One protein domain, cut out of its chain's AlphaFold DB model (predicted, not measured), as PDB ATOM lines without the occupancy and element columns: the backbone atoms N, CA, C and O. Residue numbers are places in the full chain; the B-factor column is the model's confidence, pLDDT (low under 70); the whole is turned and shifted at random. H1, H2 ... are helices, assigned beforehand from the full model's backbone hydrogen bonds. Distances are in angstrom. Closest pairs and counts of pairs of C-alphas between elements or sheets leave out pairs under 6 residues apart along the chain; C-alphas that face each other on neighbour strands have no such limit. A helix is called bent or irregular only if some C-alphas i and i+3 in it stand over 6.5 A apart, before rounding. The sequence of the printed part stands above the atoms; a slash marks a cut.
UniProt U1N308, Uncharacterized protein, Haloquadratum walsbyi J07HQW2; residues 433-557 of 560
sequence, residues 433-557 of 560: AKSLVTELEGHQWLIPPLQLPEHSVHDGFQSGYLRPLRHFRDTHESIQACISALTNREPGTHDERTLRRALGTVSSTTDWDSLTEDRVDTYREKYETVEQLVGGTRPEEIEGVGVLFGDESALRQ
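Overview. This is residues 433 to 557 of the 560 residues of an uncharacterized protein of Haloquadratum walsbyi J07HQW2 (UniProt U1N308). One long kinked helix, H2, makes the long axis of a loose rod; H1 and H5 cross it on one stretch, and H3 folds back on its last part. Short H4 packs on H2 between these contacts, and H6 lies at the far end of the rod from H3, touching no helix. The printed part has 125 residues with six named helices, H1 to H6 in order, and no named strand: all helix. It is loose, with a radius of gyration of the C-alphas of 18.1 A, and spans 61 by 29 by 26 A.

Along the chain. Find C-alpha 433 at (117.608, 161.315, 106.245), where H1, residues 433 to 441, begins. H2, residues 459 to 486, runs 37.7 A from C-alpha 459 at (140.860, 160.606, 118.342), with a kink of 34 degrees near residue 466. Next come H3, residues 496 to 505, H4, residues 512 to 515, and H5, residues 517 to 534, 25.7 A long. H6, residues 549 to 555, ends at (152.389, 169.205, 117.170). H2, H4 and H6 are irregular: C-alphas 464 and 467 are 7.1 A apart, 512 and 515 7.1 A, and 550 and 553 7.2 A.

Arrangement. Start at the hub, H2. H1 touches its residues 469 to 476, closest at C-alphas Val 437 and Arg 473, 5.6 A, at a steep tilt of 62 degrees. H5 touches H2 at C-alphas Lys 526 and Tyr 465, 5.8 A; H3 does at Ala 502 and Cys 482, 4.3 A; H4 does at Ser 514 and Phe 472, 7.0 A. H1, H3 and H5 have every O i to N i+4 pair within hydrogen-bond range, H2 22 of 24, H6 1 of 3 beside 2 of 4 O i to N i+3 pairs; H4 is too short for an O i to N i+4 pair.

Size, cuts and confidence. The C-alphas of Glu 490 and Ser 553 are farthest apart, 61.9 A. The printed part has no cut; the links H1 to H2 and H5 to H6 are long. Look for pLDDT under 70 at residues 454 to 455 and 546 to 557.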
ATOM      1  N   ALA A 433     116.305 161.980 106.233       90.81
ATOM      2  CA  ALA A 433     117.608 161.315 106.245       90.81
ATOM      3  C   ALA A 433     118.356 161.484 104.916       90.81
ATOM      4  O   ALA A 433     119.558 161.746 104.903       90.81
ATOM      5  N   LYS A 434     117.633 161.435 103.789       90.56
ATOM      6  CA  LYS A 434     118.213 161.576 102.444       90.56
ATOM      7  C   LYS A 434     118.969 162.888 102.249       90.56
ATOM      8  O   LYS A 434     120.017 162.897 101.603       90.56
ATOM      9  N   SER A 435     118.450 163.989 102.799       91.12
ATOM     10  CA  SER A 435     119.119 165.294 102.735       91.12
ATOM     11  C   SER A 435     120.463 165.244 103.454       91.12
ATOM     12  O   SER A 435     121.468 165.656 102.885       91.12
ATOM     13  N   LEU A 436     120.486 164.693 104.672       93.00
ATOM     14  CA  LEU A 436     121.713 164.578 105.454       93.00
ATOM     15  C   LEU A 436     122.717 163.646 104.764       93.00
ATOM     16  O   LEU A 436     123.866 164.017 104.586       93.00
ATOM     17  N   VAL A 437     122.296 162.469 104.299       93.31
ATOM     18  CA  VAL A 437     123.186 161.524 103.595       93.31
ATOM     19  C   VAL A 437     123.824 162.163 102.359       93.31
ATOM     20  O   VAL A 437     125.032 162.039 102.169       93.31
ATOM     21  N   THR A 438     123.048 162.926 101.583       93.19
ATOM     22  CA  THR A 438     123.555 163.661 100.409       93.19
ATOM     23  C   THR A 438     124.628 164.687 100.797       93.19
ATOM     24  O   THR A 438     125.621 164.850 100.088       93.19
ATOM     25  N   GLU A 439     124.460 165.372 101.930       92.06
ATOM     26  CA  GLU A 439     125.467 166.294 102.471       92.06
ATOM     27  C   GLU A 439     126.744 165.548 102.913       92.06
ATOM     28  O   GLU A 439     127.856 166.029 102.688       92.06
ATOM     29  N   LEU A 440     126.606 164.342 103.476       92.88
ATOM     30  CA  LEU A 440     127.726 163.535 103.971       92.88
ATOM     31  C   LEU A 440     128.547 162.849 102.861       92.88
ATOM     32  O   LEU A 440     129.760 162.692 103.017       92.88
ATOM     33  N   GLU A 441     127.933 162.427 101.751       89.06
ATOM     34  CA  GLU A 441     128.605 161.693 100.659       89.06
ATOM     35  C   GLU A 441     129.799 162.452 100.060       89.06
ATOM     36  O   GLU A 441     130.856 161.869  99.815       89.06
ATOM     37  N   GLY A 442     129.655 163.764  99.862       81.44
ATOM     38  CA  GLY A 442     130.683 164.620  99.259       81.44
ATOM     39  C   GLY A 442     131.594 165.335 100.258       81.44
ATOM     40  O   GLY A 442     132.446 166.130  99.848       81.44
ATOM     41  N   HIS A 443     131.412 165.113 101.562       89.25
ATOM     42  CA  HIS A 443     132.063 165.937 102.573       89.25
ATOM     43  C   HIS A 443     133.556 165.600 102.720       89.25
ATOM     44  O   HIS A 443     133.947 164.467 103.011       89.25
ATOM     45  N   GLN A 444     134.412 166.619 102.603       89.06
ATOM     46  CA  GLN A 444     135.876 166.477 102.507       89.06
ATOM     47  C   GLN A 444     136.535 165.841 103.745       89.06
ATOM     48  O   GLN A 444     137.654 165.342 103.658       89.06
ATOM     49  N   TRP A 445     135.851 165.826 104.893       89.06
ATOM     50  CA  TRP A 445     136.331 165.188 106.129       89.06
ATOM     51  C   TRP A 445     135.819 163.760 106.346       89.06
ATOM     52  O   TRP A 445     136.303 163.057 107.238       89.06
ATOM     53  N   LEU A 446     134.855 163.295 105.548       89.38
ATOM     54  CA  LEU A 446     134.267 161.955 105.666       89.38
ATOM     55  C   LEU A 446     134.931 160.931 104.729       89.38
ATOM     56  O   LEU A 446     134.335 159.914 104.378       89.38
ATOM     57  N   ILE A 447     136.198 161.184 104.388       87.62
ATOM     58  CA  ILE A 447     137.103 160.263 103.686       87.62
ATOM     59  C   ILE A 447     137.473 159.049 104.556       87.62
ATOM     60  O   ILE A 447     137.328 159.109 105.777       87.62
ATOM     61  N   PRO A 448     137.984 157.943 103.989       86.81
ATOM     62  CA  PRO A 448     138.436 156.792 104.770       86.81
ATOM     63  C   PRO A 448     139.400 157.171 105.917       86.81
ATOM     64  O   PRO A 448     140.263 158.028 105.721       86.81
ATOM     65  N   PRO A 449     139.317 156.531 107.106       84.75
ATOM     66  CA  PRO A 449     140.148 156.879 108.266       84.75
ATOM     67  C   PRO A 449     141.654 156.903 107.983       84.75
ATOM     68  O   PRO A 449     142.350 157.774 108.486       84.75
ATOM     69  N   LEU A 450     142.130 155.982 107.141       84.31
ATOM     70  CA  LEU A 450     143.540 155.851 106.755       84.31
ATOM     71  C   LEU A 450     144.050 156.996 105.865       84.31
ATOM     72  O   LEU A 450     145.249 157.101 105.644       84.31
ATOM     73  N   GLN A 451     143.152 157.819 105.322       85.19
ATOM     74  CA  GLN A 451     143.492 158.970 104.481       85.19
ATOM     75  C   GLN A 451     143.459 160.292 105.257       85.19
ATOM     76  O   GLN A 451     143.791 161.335 104.702       85.19
ATOM     77  N   LEU A 452     143.051 160.275 106.531       83.44
ATOM     78  CA  LEU A 452     143.166 161.456 107.381       83.44
ATOM     79  C   LEU A 452     144.646 161.707 107.723       83.44
ATOM     80  O   LEU A 452     145.383 160.744 107.936       83.44
ATOM     81  N   PRO A 453     145.085 162.972 107.834       79.88
ATOM     82  CA  PRO A 453     146.460 163.277 108.209       79.88
ATOM     83  C   PRO A 453     146.821 162.678 109.570       79.88
ATOM     84  O   PRO A 453     146.153 162.936 110.581       79.88
ATOM     85  N   GLU A 454     147.904 161.903 109.596       67.75
ATOM     86  CA  GLU A 454     148.439 161.328 110.827       67.75
ATOM     87  C   GLU A 454     148.836 162.460 111.791       67.75
ATOM     88  O   GLU A 454     149.521 163.410 111.417       67.75
ATOM     89  N   HIS A 455     148.383 162.364 113.045       68.31
ATOM     90  CA  HIS A 455     148.661 163.296 114.154       68.31
ATOM     91  C   HIS A 455     147.964 164.673 114.137       68.31
ATOM     92  O   HIS A 455     147.966 165.334 115.175       68.31
ATOM     93  N   SER A 456     147.307 165.091 113.047       71.69
ATOM     94  CA  SER A 456     146.568 166.374 112.994       71.69
ATOM     95  C   SER A 456     145.112 166.266 113.469       71.69
ATOM     96  O   SER A 456     144.493 167.263 113.838       71.69
ATOM     97  N   VAL A 457     144.527 165.067 113.456       79.12
ATOM     98  CA  VAL A 457     143.119 164.852 113.822       79.12
ATOM     99  C   VAL A 457     143.042 163.997 115.079       79.12
ATOM    100  O   VAL A 457     143.265 162.788 115.023       79.12
ATOM    101  N   HIS A 458     142.704 164.615 116.213       82.19
ATOM    102  CA  HIS A 458     142.656 163.923 117.500       82.19
ATOM    103  C   HIS A 458     141.543 162.858 117.544       82.19
ATOM    104  O   HIS A 458     140.440 163.068 117.027       82.19
ATOM    105  N   ASP A 459     141.795 161.738 118.231       80.69
ATOM    106  CA  ASP A 459     140.860 160.606 118.342       80.69
ATOM    107  C   ASP A 459     139.485 161.009 118.888       80.69
ATOM    108  O   ASP A 459     138.466 160.452 118.482       80.69
ATOM    109  N   GLY A 460     139.429 162.007 119.773       81.75
ATOM    110  CA  GLY A 460     138.171 162.549 120.296       81.75
ATOM    111  C   GLY A 460     137.283 163.175 119.213       81.75
ATOM    112  O   GLY A 460     136.074 162.970 119.217       81.75
ATOM    113  N   PHE A 461     137.873 163.881 118.241       85.31
ATOM    114  CA  PHE A 461     137.122 164.444 117.114       85.31
ATOM    115  C   PHE A 461     136.673 163.347 116.144       85.31
ATOM    116  O   PHE A 461     135.523 163.331 115.699       85.31
ATOM    117  N   GLN A 462     137.552 162.375 115.874       86.31
ATOM    118  CA  GLN A 462     137.206 161.234 115.028       86.31
ATOM    119  C   GLN A 462     136.068 160.404 115.631       86.31
ATOM    120  O   GLN A 462     135.086 160.129 114.954       86.31
ATOM    121  N   SER A 463     136.186 160.003 116.896       85.94
ATOM    122  CA  SER A 463     135.191 159.171 117.584       85.94
ATOM    123  C   SER A 463     133.894 159.916 117.898       85.94
ATOM    124  O   SER A 463     132.829 159.316 117.823       85.94
ATOM    125  N   GLY A 464     133.962 161.213 118.209       85.44
ATOM    126  CA  GLY A 464     132.788 162.014 118.555       85.44
ATOM    127  C   GLY A 464     131.938 162.443 117.359       85.44
ATOM    128  O   GLY A 464     130.718 162.560 117.507       85.44
ATOM    129  N   TYR A 465     132.561 162.664 116.193       89.50
ATOM    130  CA  TYR A 465     131.898 163.265 115.030       89.50
ATOM    131  C   TYR A 465     132.109 162.474 113.736       89.50
ATOM    132  O   TYR A 465     131.136 162.013 113.147       89.50
ATOM    133  N   LEU A 466     133.356 162.253 113.302       90.75
ATOM    134  CA  LEU A 466     133.608 161.675 111.972       90.75
ATOM    135  C   LEU A 466     133.166 160.208 111.847       90.75
ATOM    136  O   LEU A 466     132.538 159.848 110.857       90.75
ATOM    137  N   ARG A 467     133.488 159.350 112.823       91.00
ATOM    138  CA  ARG A 467     133.106 157.926 112.812       91.00
ATOM    139  C   ARG A 467     131.586 157.744 112.885       91.00
ATOM    140  O   ARG A 467     131.088 157.006 112.044       91.00
ATOM    141  N   PRO A 468     130.843 158.418 113.790       91.81
ATOM    142  CA  PRO A 468     129.383 158.332 113.808       91.81
ATOM    143  C   PRO A 468     128.735 158.782 112.492       91.81
ATOM    144  O   PRO A 468     127.857 158.093 111.993       91.81
ATOM    145  N   LEU A 469     129.204 159.882 111.888       93.50
ATOM    146  CA  LEU A 469     128.671 160.371 110.608       93.50
ATOM    147  C   LEU A 469     128.944 159.410 109.443       93.50
ATOM    148  O   LEU A 469     128.058 159.168 108.627       93.50
ATOM    149  N   ARG A 470     130.151 158.829 109.374       92.38
ATOM    150  CA  ARG A 470     130.469 157.782 108.385       92.38
ATOM    151  C   ARG A 470     129.597 156.553 108.598       92.38
ATOM    152  O   ARG A 470     128.992 156.081 107.652       92.38
ATOM    153  N   HIS A 471     129.491 156.089 109.840       91.12
ATOM    154  CA  HIS A 471     128.677 154.929 110.177       91.12
ATOM    155  C   HIS A 471     127.205 155.134 109.805       91.12
ATOM    156  O   HIS A 471     126.619 154.246 109.198       91.12
ATOM    157  N   PHE A 472     126.630 156.306 110.089       92.44
ATOM    158  CA  PHE A 472     125.268 156.647 109.676       92.44
ATOM    159  C   PHE A 472     125.096 156.597 108.151       92.44
ATOM    160  O   PHE A 472     124.187 155.928 107.663       92.44
ATOM    161  N   ARG A 473     126.000 157.239 107.393       92.69
ATOM    162  CA  ARG A 473     125.985 157.208 105.921       92.69
ATOM    163  C   ARG A 473     126.074 155.776 105.388       92.69
ATOM    164  O   ARG A 473     125.238 155.374 104.588       92.69
ATOM    165  N   ASP A 474     127.065 155.017 105.848       90.88
ATOM    166  CA  ASP A 474     127.336 153.659 105.373       90.88
ATOM    167  C   ASP A 474     126.177 152.702 105.735       90.88
ATOM    168  O   ASP A 474     125.845 151.799 104.963       90.88
ATOM    169  N   THR A 475     125.516 152.923 106.880       91.88
ATOM    170  CA  THR A 475     124.317 152.173 107.297       91.88
ATOM    171  C   THR A 475     123.129 152.495 106.397       91.88
ATOM    172  O   THR A 475     122.510 151.576 105.866       91.88
ATOM    173  N   HIS A 476     122.849 153.778 106.142       92.88
ATOM    174  CA  HIS A 476     121.781 154.177 105.223       92.88
ATOM    175  C   HIS A 476     122.014 153.633 103.804       92.88
ATOM    176  O   HIS A 476     121.086 153.120 103.187       92.88
ATOM    177  N   GLU A 477     123.241 153.714 103.276       91.88
ATOM    178  CA  GLU A 477     123.585 153.149 101.962       91.88
ATOM    179  C   GLU A 477     123.372 151.628 101.925       91.88
ATOM    180  O   GLU A 477     122.811 151.102 100.964       91.88
ATOM    181  N   SER A 478     123.758 150.922 102.993       92.88
ATOM    182  CA  SER A 478     123.572 149.470 103.101       92.88
ATOM    183  C   SER A 478     122.094 149.078 103.151       92.88
ATOM    184  O   SER A 478     121.699 148.141 102.456       92.88
ATOM    185  N   ILE A 479     121.270 149.813 103.910       93.94
ATOM    186  CA  ILE A 479     119.817 149.606 103.975       93.94
ATOM    187  C   ILE A 479     119.169 149.915 102.617       93.94
ATOM    188  O   ILE A 479     118.434 149.086 102.088       93.94
ATOM    189  N   GLN A 480     119.499 151.051 101.994       94.44
ATOM    190  CA  GLN A 480     118.990 151.417 100.668       94.44
ATOM    191  C   GLN A 480     119.336 150.356  99.614       94.44
ATOM    192  O   GLN A 480     118.482 149.999  98.799       94.44
ATOM    193  N   ALA A 481     120.576 149.859  99.600       94.50
ATOM    194  CA  ALA A 481     121.010 148.824  98.666       94.50
ATOM    195  C   ALA A 481     120.296 147.488  98.923       94.50
ATOM    196  O   ALA A 481     119.882 146.831  97.971       94.50
ATOM    197  N   CYS A 482     120.113 147.119 100.195       95.50
ATOM    198  CA  CYS A 482     119.352 145.939 100.605       95.50
ATOM    199  C   CYS A 482     117.901 146.013 100.108       95.50
ATOM    200  O   CYS A 482     117.456 145.125  99.385       95.50
ATOM    201  N   ILE A 483     117.201 147.113 100.395       95.62
ATOM    202  CA  ILE A 483     115.810 147.325  99.970       95.62
ATOM    203  C   ILE A 483     115.706 147.305  98.445       95.62
ATOM    204  O   ILE A 483     114.884 146.576  97.910       95.62
ATOM    205  N   SER A 484     116.596 148.003  97.733       95.69
ATOM    206  CA  SER A 484     116.585 148.018  96.258       95.69
ATOM    207  C   SER A 484     116.758 146.620  95.644       95.69
ATOM    208  O   SER A 484     116.201 146.338  94.586       95.69
ATOM    209  N   ALA A 485     117.531 145.742  96.289       95.75
ATOM    210  CA  ALA A 485     117.707 144.362  95.843       95.75
ATOM    211  C   ALA A 485     116.452 143.516  96.109       95.75
ATOM    212  O   ALA A 485     115.993 142.773  95.240       95.75
ATOM    213  N   LEU A 486     115.868 143.654  97.303       96.44
ATOM    214  CA  LEU A 486     114.695 142.886  97.719       96.44
ATOM    215  C   LEU A 486     113.399 143.346  97.047       96.44
ATOM    216  O   LEU A 486     112.458 142.562  96.956       96.44
ATOM    217  N   THR A 487     113.352 144.574  96.532       96.44
ATOM    218  CA  THR A 487     112.180 145.114  95.833       96.44
ATOM    219  C   THR A 487     112.281 145.023  94.311       96.44
ATOM    220  O   THR A 487     111.337 145.390  93.605       96.44
ATOM    221  N   ASN A 488     113.374 144.463  93.772       94.56
ATOM    222  CA  ASN A 488     113.457 144.146  92.347       94.56
ATOM    223  C   ASN A 488     112.361 143.134  91.973       94.56
ATOM    224  O   ASN A 488     112.395 141.977  92.380       94.56
ATOM    225  N   ARG A 489     111.375 143.547  91.173       92.44
ATOM    226  CA  ARG A 489     110.215 142.702  90.838       92.44
ATOM    227  C   ARG A 489     110.573 141.505  89.957       92.44
ATOM    228  O   ARG A 489     109.859 140.504  89.993       92.44
ATOM    229  N   GLU A 490     111.675 141.589  89.220       90.12
ATOM    230  CA  GLU A 490     112.155 140.551  88.304       90.12
ATOM    231  C   GLU A 490     113.639 140.256  88.595       90.12
ATOM    232  O   GLU A 490     114.509 140.666  87.823       90.12
ATOM    233  N   PRO A 491     113.957 139.591  89.727       89.06
ATOM    234  CA  PRO A 491     115.331 139.226  90.044       89.06
ATOM    235  C   PRO A 491     115.849 138.213  89.017       89.06
ATOM    236  O   PRO A 491     115.196 137.204  88.739       89.06
ATOM    237  N   GLY A 492     117.012 138.497  88.436       85.69
ATOM    238  CA  GLY A 492     117.649 137.667  87.416       85.69
ATOM    239  C   GLY A 492     118.959 137.040  87.884       85.69
ATOM    240  O   GLY A 492     119.449 137.296  88.983       85.69
ATOM    241  N   THR A 493     119.588 136.263  87.002       83.25
ATOM    242  CA  THR A 493     120.876 135.584  87.255       83.25
ATOM    243  C   THR A 493     122.017 136.530  87.641       83.25
ATOM    244  O   THR A 493     122.985 136.127  88.268       83.25
ATOM    245  N   HIS A 494     121.920 137.815  87.294       86.44
ATOM    246  CA  HIS A 494     122.960 138.808  87.576       86.44
ATOM    247  C   HIS A 494     122.817 139.451  88.967       86.44
ATOM    248  O   HIS A 494     123.702 140.199  89.387       86.44
ATOM    249  N   ASP A 495     121.717 139.173  89.675       88.94
ATOM    250  CA  ASP A 495     121.397 139.794  90.963       88.94
ATOM    251  C   ASP A 495     121.921 139.006  92.168       88.94
ATOM    252  O   ASP A 495     121.917 139.539  93.279       88.94
ATOM    253  N   GLU A 496     122.433 137.788  91.960       85.88
ATOM    254  CA  GLU A 496     122.893 136.858  93.000       85.88
ATOM    255  C   GLU A 496     123.802 137.547  94.033       85.88
ATOM    256  O   GLU A 496     123.520 137.572  95.230       85.88
ATOM    257  N   ARG A 497     124.859 138.229  93.572       88.31
ATOM    258  CA  ARG A 497     125.806 138.928  94.456       88.31
ATOM    259  C   ARG A 497     125.154 140.052  95.266       88.31
ATOM    260  O   ARG A 497     125.544 140.296  96.410       88.31
ATOM    261  N   THR A 498     124.220 140.780  94.662       92.12
ATOM    262  CA  THR A 498     123.528 141.895  95.320       92.12
ATOM    263  C   THR A 498     122.552 141.360  96.364       92.12
ATOM    264  O   THR A 498     122.503 141.890  97.473       92.12
ATOM    265  N   LEU A 499     121.848 140.272  96.050       92.19
ATOM    266  CA  LEU A 499     120.932 139.588  96.956       92.19
ATOM    267  C   LEU A 499     121.663 138.918  98.119       92.19
ATOM    268  O   LEU A 499     121.287 139.160  99.258       92.19
ATOM    269  N   ARG A 500     122.773 138.206  97.889       88.94
ATOM    270  CA  ARG A 500     123.611 137.655  98.975       88.94
ATOM    271  C   ARG A 500     124.097 138.745  99.932       88.94
ATOM    272  O   ARG A 500     124.100 138.566 101.149       88.94
ATOM    273  N   ARG A 501     124.462 139.919  99.403       90.31
ATOM    274  CA  ARG A 501     124.790 141.082 100.242       90.31
ATOM    275  C   ARG A 501     123.571 141.594 101.010       90.31
ATOM    276  O   ARG A 501     123.715 141.943 102.175       90.31
ATOM    277  N   ALA A 502     122.404 141.655 100.370       92.38
ATOM    278  CA  ALA A 502     121.162 142.058 101.018       92.38
ATOM    279  C   ALA A 502     120.788 141.102 102.159       92.38
ATOM    280  O   ALA A 502     120.487 141.594 103.239       92.38
ATOM    281  N   LEU A 503     120.907 139.783 101.967       90.38
ATOM    282  CA  LEU A 503     120.685 138.763 102.998       90.38
ATOM    283  C   LEU A 503     121.581 138.985 104.222       90.38
ATOM    284  O   LEU A 503     121.088 138.996 105.344       90.38
ATOM    285  N   GLY A 504     122.869 139.282 104.018       86.94
ATOM    286  CA  GLY A 504     123.768 139.646 105.121       86.94
ATOM    287  C   GLY A 504     123.368 140.937 105.853       86.94
ATOM    288  O   GLY A 504     123.600 141.069 107.057       86.94
ATOM    289  N   THR A 505     122.749 141.890 105.149       88.25
ATOM    290  CA  THR A 505     122.207 143.119 105.750       88.25
ATOM    291  C   THR A 505     120.894 142.865 106.495       88.25
ATOM    292  O   THR A 505     120.667 143.499 107.525       88.25
ATOM    293  N   VAL A 506     120.038 141.941 106.044       88.88
ATOM    294  CA  VAL A 506     118.822 141.525 106.773       88.88
ATOM    295  C   VAL A 506     119.203 140.597 107.922       88.88
ATOM    296  O   VAL A 506     118.993 139.391 107.895       88.88
ATOM    297  N   SER A 507     119.799 141.191 108.951       83.44
ATOM    298  CA  SER A 507     120.168 140.519 110.188       83.44
ATOM    299  C   SER A 507     119.870 141.407 111.391       83.44
ATOM    300  O   SER A 507     119.796 142.634 111.279       83.44
ATOM    301  N   SER A 508     119.791 140.786 112.568       71.44
ATOM    302  CA  SER A 508     119.626 141.474 113.857       71.44
ATOM    303  C   SER A 508     120.810 142.369 114.239       71.44
ATOM    304  O   SER A 508     120.734 143.126 115.204       71.44
ATOM    305  N   THR A 509     121.924 142.291 113.502       80.06
ATOM    306  CA  THR A 509     123.109 143.127 113.737       80.06
ATOM    307  C   THR A 509     123.069 144.458 112.992       80.06
ATOM    308  O   THR A 509     123.828 145.368 113.333       80.06
ATOM    309  N   THR A 510     122.191 144.587 111.997       84.94
ATOM    310  CA  THR A 510     121.984 145.840 111.273       84.94
ATOM    311  C   THR A 510     121.149 146.793 112.118       84.94
ATOM    312  O   THR A 510     120.108 146.430 112.656       84.94
ATOM    313  N   ASP A 511     121.604 148.040 112.220       84.56
ATOM    314  CA  ASP A 511     120.923 149.103 112.960       84.56
ATOM    315  C   ASP A 511     119.761 149.681 112.132       84.56
ATOM    316  O   ASP A 511     119.842 150.785 111.582       84.56
ATOM    317  N   TRP A 512     118.687 148.900 112.004       86.44
ATOM    318  CA  TRP A 512     117.470 149.263 111.269       86.44
ATOM    319  C   TRP A 512     116.765 150.502 111.844       86.44
ATOM    320  O   TRP A 512     116.151 151.257 111.090       86.44
ATOM    321  N   ASP A 513     116.968 150.780 113.134       82.12
ATOM    322  CA  ASP A 513     116.463 151.968 113.838       82.12
ATOM    323  C   ASP A 513     117.474 153.128 113.843       82.12
ATOM    324  O   ASP A 513     117.367 154.085 114.617       82.12
ATOM    325  N   SER A 514     118.498 153.087 112.985       78.44
ATOM    326  CA  SER A 514     119.434 154.211 112.789       78.44
ATOM    327  C   SER A 514     118.753 155.484 112.278       78.44
ATOM    328  O   SER A 514     119.318 156.575 112.402       78.44
ATOM    329  N   LEU A 515     117.537 155.353 111.747       81.25
ATOM    330  CA  LEU A 515     116.815 156.376 111.002       81.25
ATOM    331  C   LEU A 515     115.628 156.969 111.757       81.25
ATOM    332  O   LEU A 515     114.746 157.513 111.117       81.25
ATOM    333  N   THR A 516     115.565 156.901 113.083       86.25
ATOM    334  CA  THR A 516     114.557 157.657 113.861       86.25
ATOM    335  C   THR A 516     114.818 159.169 113.790       86.25
ATOM    336  O   THR A 516     115.990 159.558 113.751       86.25
ATOM    337  N   GLU A 517     113.779 160.014 113.872       86.38
ATOM    338  CA  GLU A 517     113.907 161.488 113.854       86.38
ATOM    339  C   GLU A 517     114.987 161.986 114.835       86.38
ATOM    340  O   GLU A 517     115.945 162.638 114.420       86.38
ATOM    341  N   ASP A 518     114.917 161.558 116.102       88.06
ATOM    342  CA  ASP A 518     115.870 161.935 117.159       88.06
ATOM    343  C   ASP A 518     117.338 161.634 116.790       88.06
ATOM    344  O   ASP A 518     118.257 162.406 117.094       88.06
ATOM    345  N   ARG A 519     117.591 160.495 116.129       89.75
ATOM    346  CA  ARG A 519     118.946 160.096 115.713       89.75
ATOM    347  C   ARG A 519     119.415 160.900 114.511       89.75
ATOM    348  O   ARG A 519     120.561 161.351 114.521       89.75
ATOM    349  N   VAL A 520     118.562 161.102 113.506       92.00
ATOM    350  CA  VAL A 520     118.917 161.909 112.328       92.00
ATOM    351  C   VAL A 520     119.214 163.349 112.743       92.00
ATOM    352  O   VAL A 520     120.224 163.900 112.303       92.00
ATOM    353  N   ASP A 521     118.429 163.922 113.655       92.06
ATOM    354  CA  ASP A 521     118.687 165.247 114.222       92.06
ATOM    355  C   ASP A 521     120.005 165.284 115.003       92.06
ATOM    356  O   ASP A 521     120.834 166.167 114.780       92.06
ATOM    357  N   THR A 522     120.286 164.267 115.826       92.44
ATOM    358  CA  THR A 522     121.579 164.143 116.522       92.44
ATOM    359  C   THR A 522     122.761 164.101 115.541       92.44
ATOM    360  O   THR A 522     123.810 164.711 115.781       92.44
ATOM    361  N   TYR A 523     122.637 163.374 114.426       93.38
ATOM    362  CA  TYR A 523     123.677 163.335 113.395       93.38
ATOM    363  C   TYR A 523     123.780 164.656 112.631       93.38
ATOM    364  O   TYR A 523     124.892 165.086 112.322       93.38
ATOM    365  N   ARG A 524     122.664 165.344 112.390       94.38
ATOM    366  CA  ARG A 524     122.649 166.679 111.787       94.38
ATOM    367  C   ARG A 524     123.374 167.694 112.667       94.38
ATOM    368  O   ARG A 524     124.260 168.385 112.174       94.38
ATOM    369  N   GLU A 525     123.118 167.708 113.974       93.06
ATOM    370  CA  GLU A 525     123.844 168.559 114.929       93.06
ATOM    371  C   GLU A 525     125.356 168.276 114.919       93.06
ATOM    372  O   GLU A 525     126.185 169.194 114.955       93.06
ATOM    373  N   LYS A 526     125.749 166.997 114.834       92.50
ATOM    374  CA  LYS A 526     127.161 166.606 114.697       92.50
ATOM    375  C   LYS A 526     127.768 167.110 113.393       92.50
ATOM    376  O   LYS A 526     128.900 167.589 113.415       92.50
ATOM    377  N   TYR A 527     127.044 166.998 112.284       92.88
ATOM    378  CA  TYR A 527     127.475 167.497 110.982       92.88
ATOM    379  C   TYR A 527     127.650 169.020 110.996       92.88
ATOM    380  O   TYR A 527     128.724 169.513 110.651       92.88
ATOM    381  N   GLU A 528     126.670 169.761 111.512       92.06
ATOM    382  CA  GLU A 528     126.750 171.216 111.674       92.06
ATOM    383  C   GLU A 528     127.920 171.630 112.577       92.06
ATOM    384  O   GLU A 528     128.606 172.614 112.299       92.06
ATOM    385  N   THR A 529     128.200 170.860 113.632       89.44
ATOM    386  CA  THR A 529     129.365 171.089 114.499       89.44
ATOM    387  C   THR A 529     130.676 170.898 113.737       89.44
ATOM    388  O   THR A 529     131.602 171.694 113.900       89.44
ATOM    389  N   VAL A 530     130.779 169.865 112.893       88.50
ATOM    390  CA  VAL A 530     131.957 169.654 112.037       88.50
ATOM    391  C   VAL A 530     132.129 170.831 111.082       88.50
ATOM    392  O   VAL A 530     133.211 171.412 111.058       88.50
ATOM    393  N   GLU A 531     131.072 171.229 110.375       89.56
ATOM    394  CA  GLU A 531     131.067 172.374 109.456       89.56
ATOM    395  C   GLU A 531     131.503 173.675 110.150       89.56
ATOM    396  O   GLU A 531     132.367 174.393 109.646       89.56
ATOM    397  N   GLN A 532     130.999 173.949 111.357       86.69
ATOM    398  CA  GLN A 532     131.409 175.114 112.150       86.69
ATOM    399  C   GLN A 532     132.888 175.073 112.558       86.69
ATOM    400  O   GLN A 532     133.541 176.116 112.593       86.69
ATOM    401  N   LEU A 533     133.415 173.891 112.893       83.88
ATOM    402  CA  LEU A 533     134.795 173.734 113.356       83.88
ATOM    403  C   LEU A 533     135.816 173.827 112.220       83.88
ATOM    404  O   LEU A 533     136.903 174.362 112.432       83.88
ATOM    405  N   VAL A 534     135.494 173.296 111.039       84.06
ATOM    406  CA  VAL A 534     136.451 173.190 109.925       84.06
ATOM    407  C   VAL A 534     136.232 174.251 108.844       84.06
ATOM    408  O   VAL A 534     137.167 174.561 108.106       84.06
ATOM    409  N   GLY A 535     135.040 174.852 108.760       73.69
ATOM    410  CA  GLY A 535     134.746 176.016 107.917       73.69
ATOM    411  C   GLY A 535     135.084 175.834 106.433       73.69
ATOM    412  O   GLY A 535     135.554 176.779 105.800       73.69
ATOM    413  N   GLY A 536     134.922 174.619 105.895       76.88
ATOM    414  CA  GLY A 536     135.270 174.268 104.511       76.88
ATOM    415  C   GLY A 536     136.766 174.048 104.232       76.88
ATOM    416  O   GLY A 536     137.142 173.830 103.081       76.88
ATOM    417  N   THR A 537     137.617 174.094 105.259       84.00
ATOM    418  CA  THR A 537     139.058 173.793 105.166       84.00
ATOM    419  C   THR A 537     139.261 172.295 104.974       84.00
ATOM    420  O   THR A 537     138.582 171.508 105.633       84.00
ATOM    421  N   ARG A 538     140.193 171.862 104.120       84.88
ATOM    422  CA  ARG A 538     140.459 170.423 103.920       84.88
ATOM    423  C   ARG A 538     141.192 169.805 105.113       84.88
ATOM    424  O   ARG A 538     141.963 170.506 105.768       84.88
ATOM    425  N   PRO A 539     141.062 168.483 105.349       85.19
ATOM    426  CA  PRO A 539     141.849 167.798 106.374       85.19
ATOM    427  C   PRO A 539     143.357 168.052 106.242       85.19
ATOM    428  O   PRO A 539     144.033 168.252 107.238       85.19
ATOM    429  N   GLU A 540     143.890 168.104 105.021       83.38
ATOM    430  CA  GLU A 540     145.322 168.326 104.750       83.38
ATOM    431  C   GLU A 540     145.812 169.746 105.091       83.38
ATOM    432  O   GLU A 540     147.010 169.972 105.253       83.38
ATOM    433  N   GLU A 541     144.896 170.710 105.194       83.06
ATOM    434  CA  GLU A 541     145.195 172.136 105.357       83.06
ATOM    435  C   GLU A 541     145.215 172.576 106.832       83.06
ATOM    436  O   GLU A 541     145.568 173.717 107.133       83.06
ATOM    437  N   ILE A 542     144.861 171.684 107.764       77.62
ATOM    438  CA  ILE A 542     144.804 171.974 109.203       77.62
ATOM    439  C   ILE A 542     146.043 171.461 109.953       77.62
ATOM    440  O   ILE A 542     146.533 170.354 109.734       77.62
ATOM    441  N   GLU A 543     146.535 172.255 110.904       72.81
ATOM    442  CA  GLU A 543     147.646 171.847 111.777       72.81
ATOM    443  C   GLU A 543     147.190 170.970 112.954       72.81
ATOM    444  O   GLU A 543     147.985 170.192 113.474       72.81
ATOM    445  N   GLY A 544     145.921 171.067 113.365       72.31
ATOM    446  CA  GLY A 544     145.366 170.295 114.476       72.31
ATOM    447  C   GLY A 544     143.881 170.582 114.728       72.31
ATOM    448  O   GLY A 544     143.513 171.741 114.899       72.31
ATOM    449  N   VAL A 545     143.028 169.554 114.804       74.50
ATOM    450  CA  VAL A 545     141.611 169.664 115.221       74.50
ATOM    451  C   VAL A 545     141.330 168.749 116.413       74.50
ATOM    452  O   VAL A 545     141.712 167.578 116.431       74.50
ATOM    453  N   GLY A 546     140.648 169.304 117.423       64.56
ATOM    454  CA  GLY A 546     140.363 168.618 118.690       64.56
ATOM    455  C   GLY A 546     141.548 168.575 119.664       64.56
ATOM    456  O   GLY A 546     141.534 167.772 120.593       64.56
ATOM    457  N   VAL A 547     142.558 169.420 119.446       59.62
ATOM    458  CA  VAL A 547     143.795 169.508 120.233       59.62
ATOM    459  C   VAL A 547     143.696 170.689 121.208       59.62
ATOM    460  O   VAL A 547     143.322 171.792 120.805       59.62
ATOM    461  N   LEU A 548     143.994 170.485 122.498       55.97
ATOM    462  CA  LEU A 548     143.993 171.573 123.485       55.97
ATOM    463  C   LEU A 548     145.264 172.423 123.342       55.97
ATOM    464  O   LEU A 548     146.317 171.926 122.959       55.97
ATOM    465  N   PHE A 549     145.208 173.699 123.740       48.25
ATOM    466  CA  PHE A 549     146.355 174.628 123.688       48.25
ATOM    467  C   PHE A 549     147.628 174.097 124.398       48.25
ATOM    468  O   PHE A 549     148.731 174.549 124.106       48.25
ATOM    469  N   GLY A 550     147.494 173.141 125.327       49.69
ATOM    470  CA  GLY A 550     148.615 172.489 126.021       49.69
ATOM    471  C   GLY A 550     149.353 171.416 125.206       49.69
ATOM    472  O   GLY A 550     150.509 171.117 125.506       49.69
ATOM    473  N   ASP A 551     148.732 170.892 124.152       50.75
ATOM    474  CA  ASP A 551     149.268 169.821 123.303       50.75
ATOM    475  C   ASP A 551     150.085 170.368 122.111       50.75
ATOM    476  O   ASP A 551     150.642 169.603 121.323       50.75
ATOM    477  N   GLU A 552     150.247 171.698 122.006       51.59
ATOM    478  CA  GLU A 552     151.108 172.381 121.016       51.59
ATOM    479  C   GLU A 552     152.519 171.775 120.932       51.59
ATOM    480  O   GLU A 552     153.161 171.780 119.882       51.59
ATOM    481  N   SER A 553     153.031 171.263 122.052       52.59
ATOM    482  CA  SER A 553     154.366 170.669 122.123       52.59
ATOM    483  C   SER A 553     154.463 169.292 121.447       52.59
ATOM    484  O   SER A 553     155.560 168.926 121.022       52.59
ATOM    485  N   ALA A 554     153.346 168.576 121.267       50.22
ATOM    486  CA  ALA A 554     153.269 167.357 120.458       50.22
ATOM    487  C   ALA A 554     153.202 167.677 118.952       50.22
ATOM    488  O   ALA A 554     153.886 167.035 118.159       50.22
ATOM    489  N   LEU A 555     152.479 168.738 118.565       49.88
ATOM    490  CA  LEU A 555     152.389 169.205 117.170       49.88
ATOM    491  C   LEU A 555     153.717 169.775 116.634       49.88
ATOM    492  O   LEU A 555     154.009 169.693 115.441       49.88
ATOM    493  N   ARG A 556     154.566 170.322 117.514       51.88
ATOM    494  CA  ARG A 556     155.890 170.873 117.157       51.88
ATOM    495  C   ARG A 556     156.981 169.822 116.910       51.88
ATOM    496  O   ARG A 556     158.077 170.207 116.512       51.88
ATOM    497  N   GLN A 557     156.723 168.525 117.112       47.56
ATOM    498  CA  GLN A 557     157.704 167.451 116.862       47.56
ATOM    499  C   GLN A 557     157.760 166.975 115.396       47.56
ATOM    500  O   GLN A 557     158.217 165.866 115.124       47.56
TER     501      GLN A 557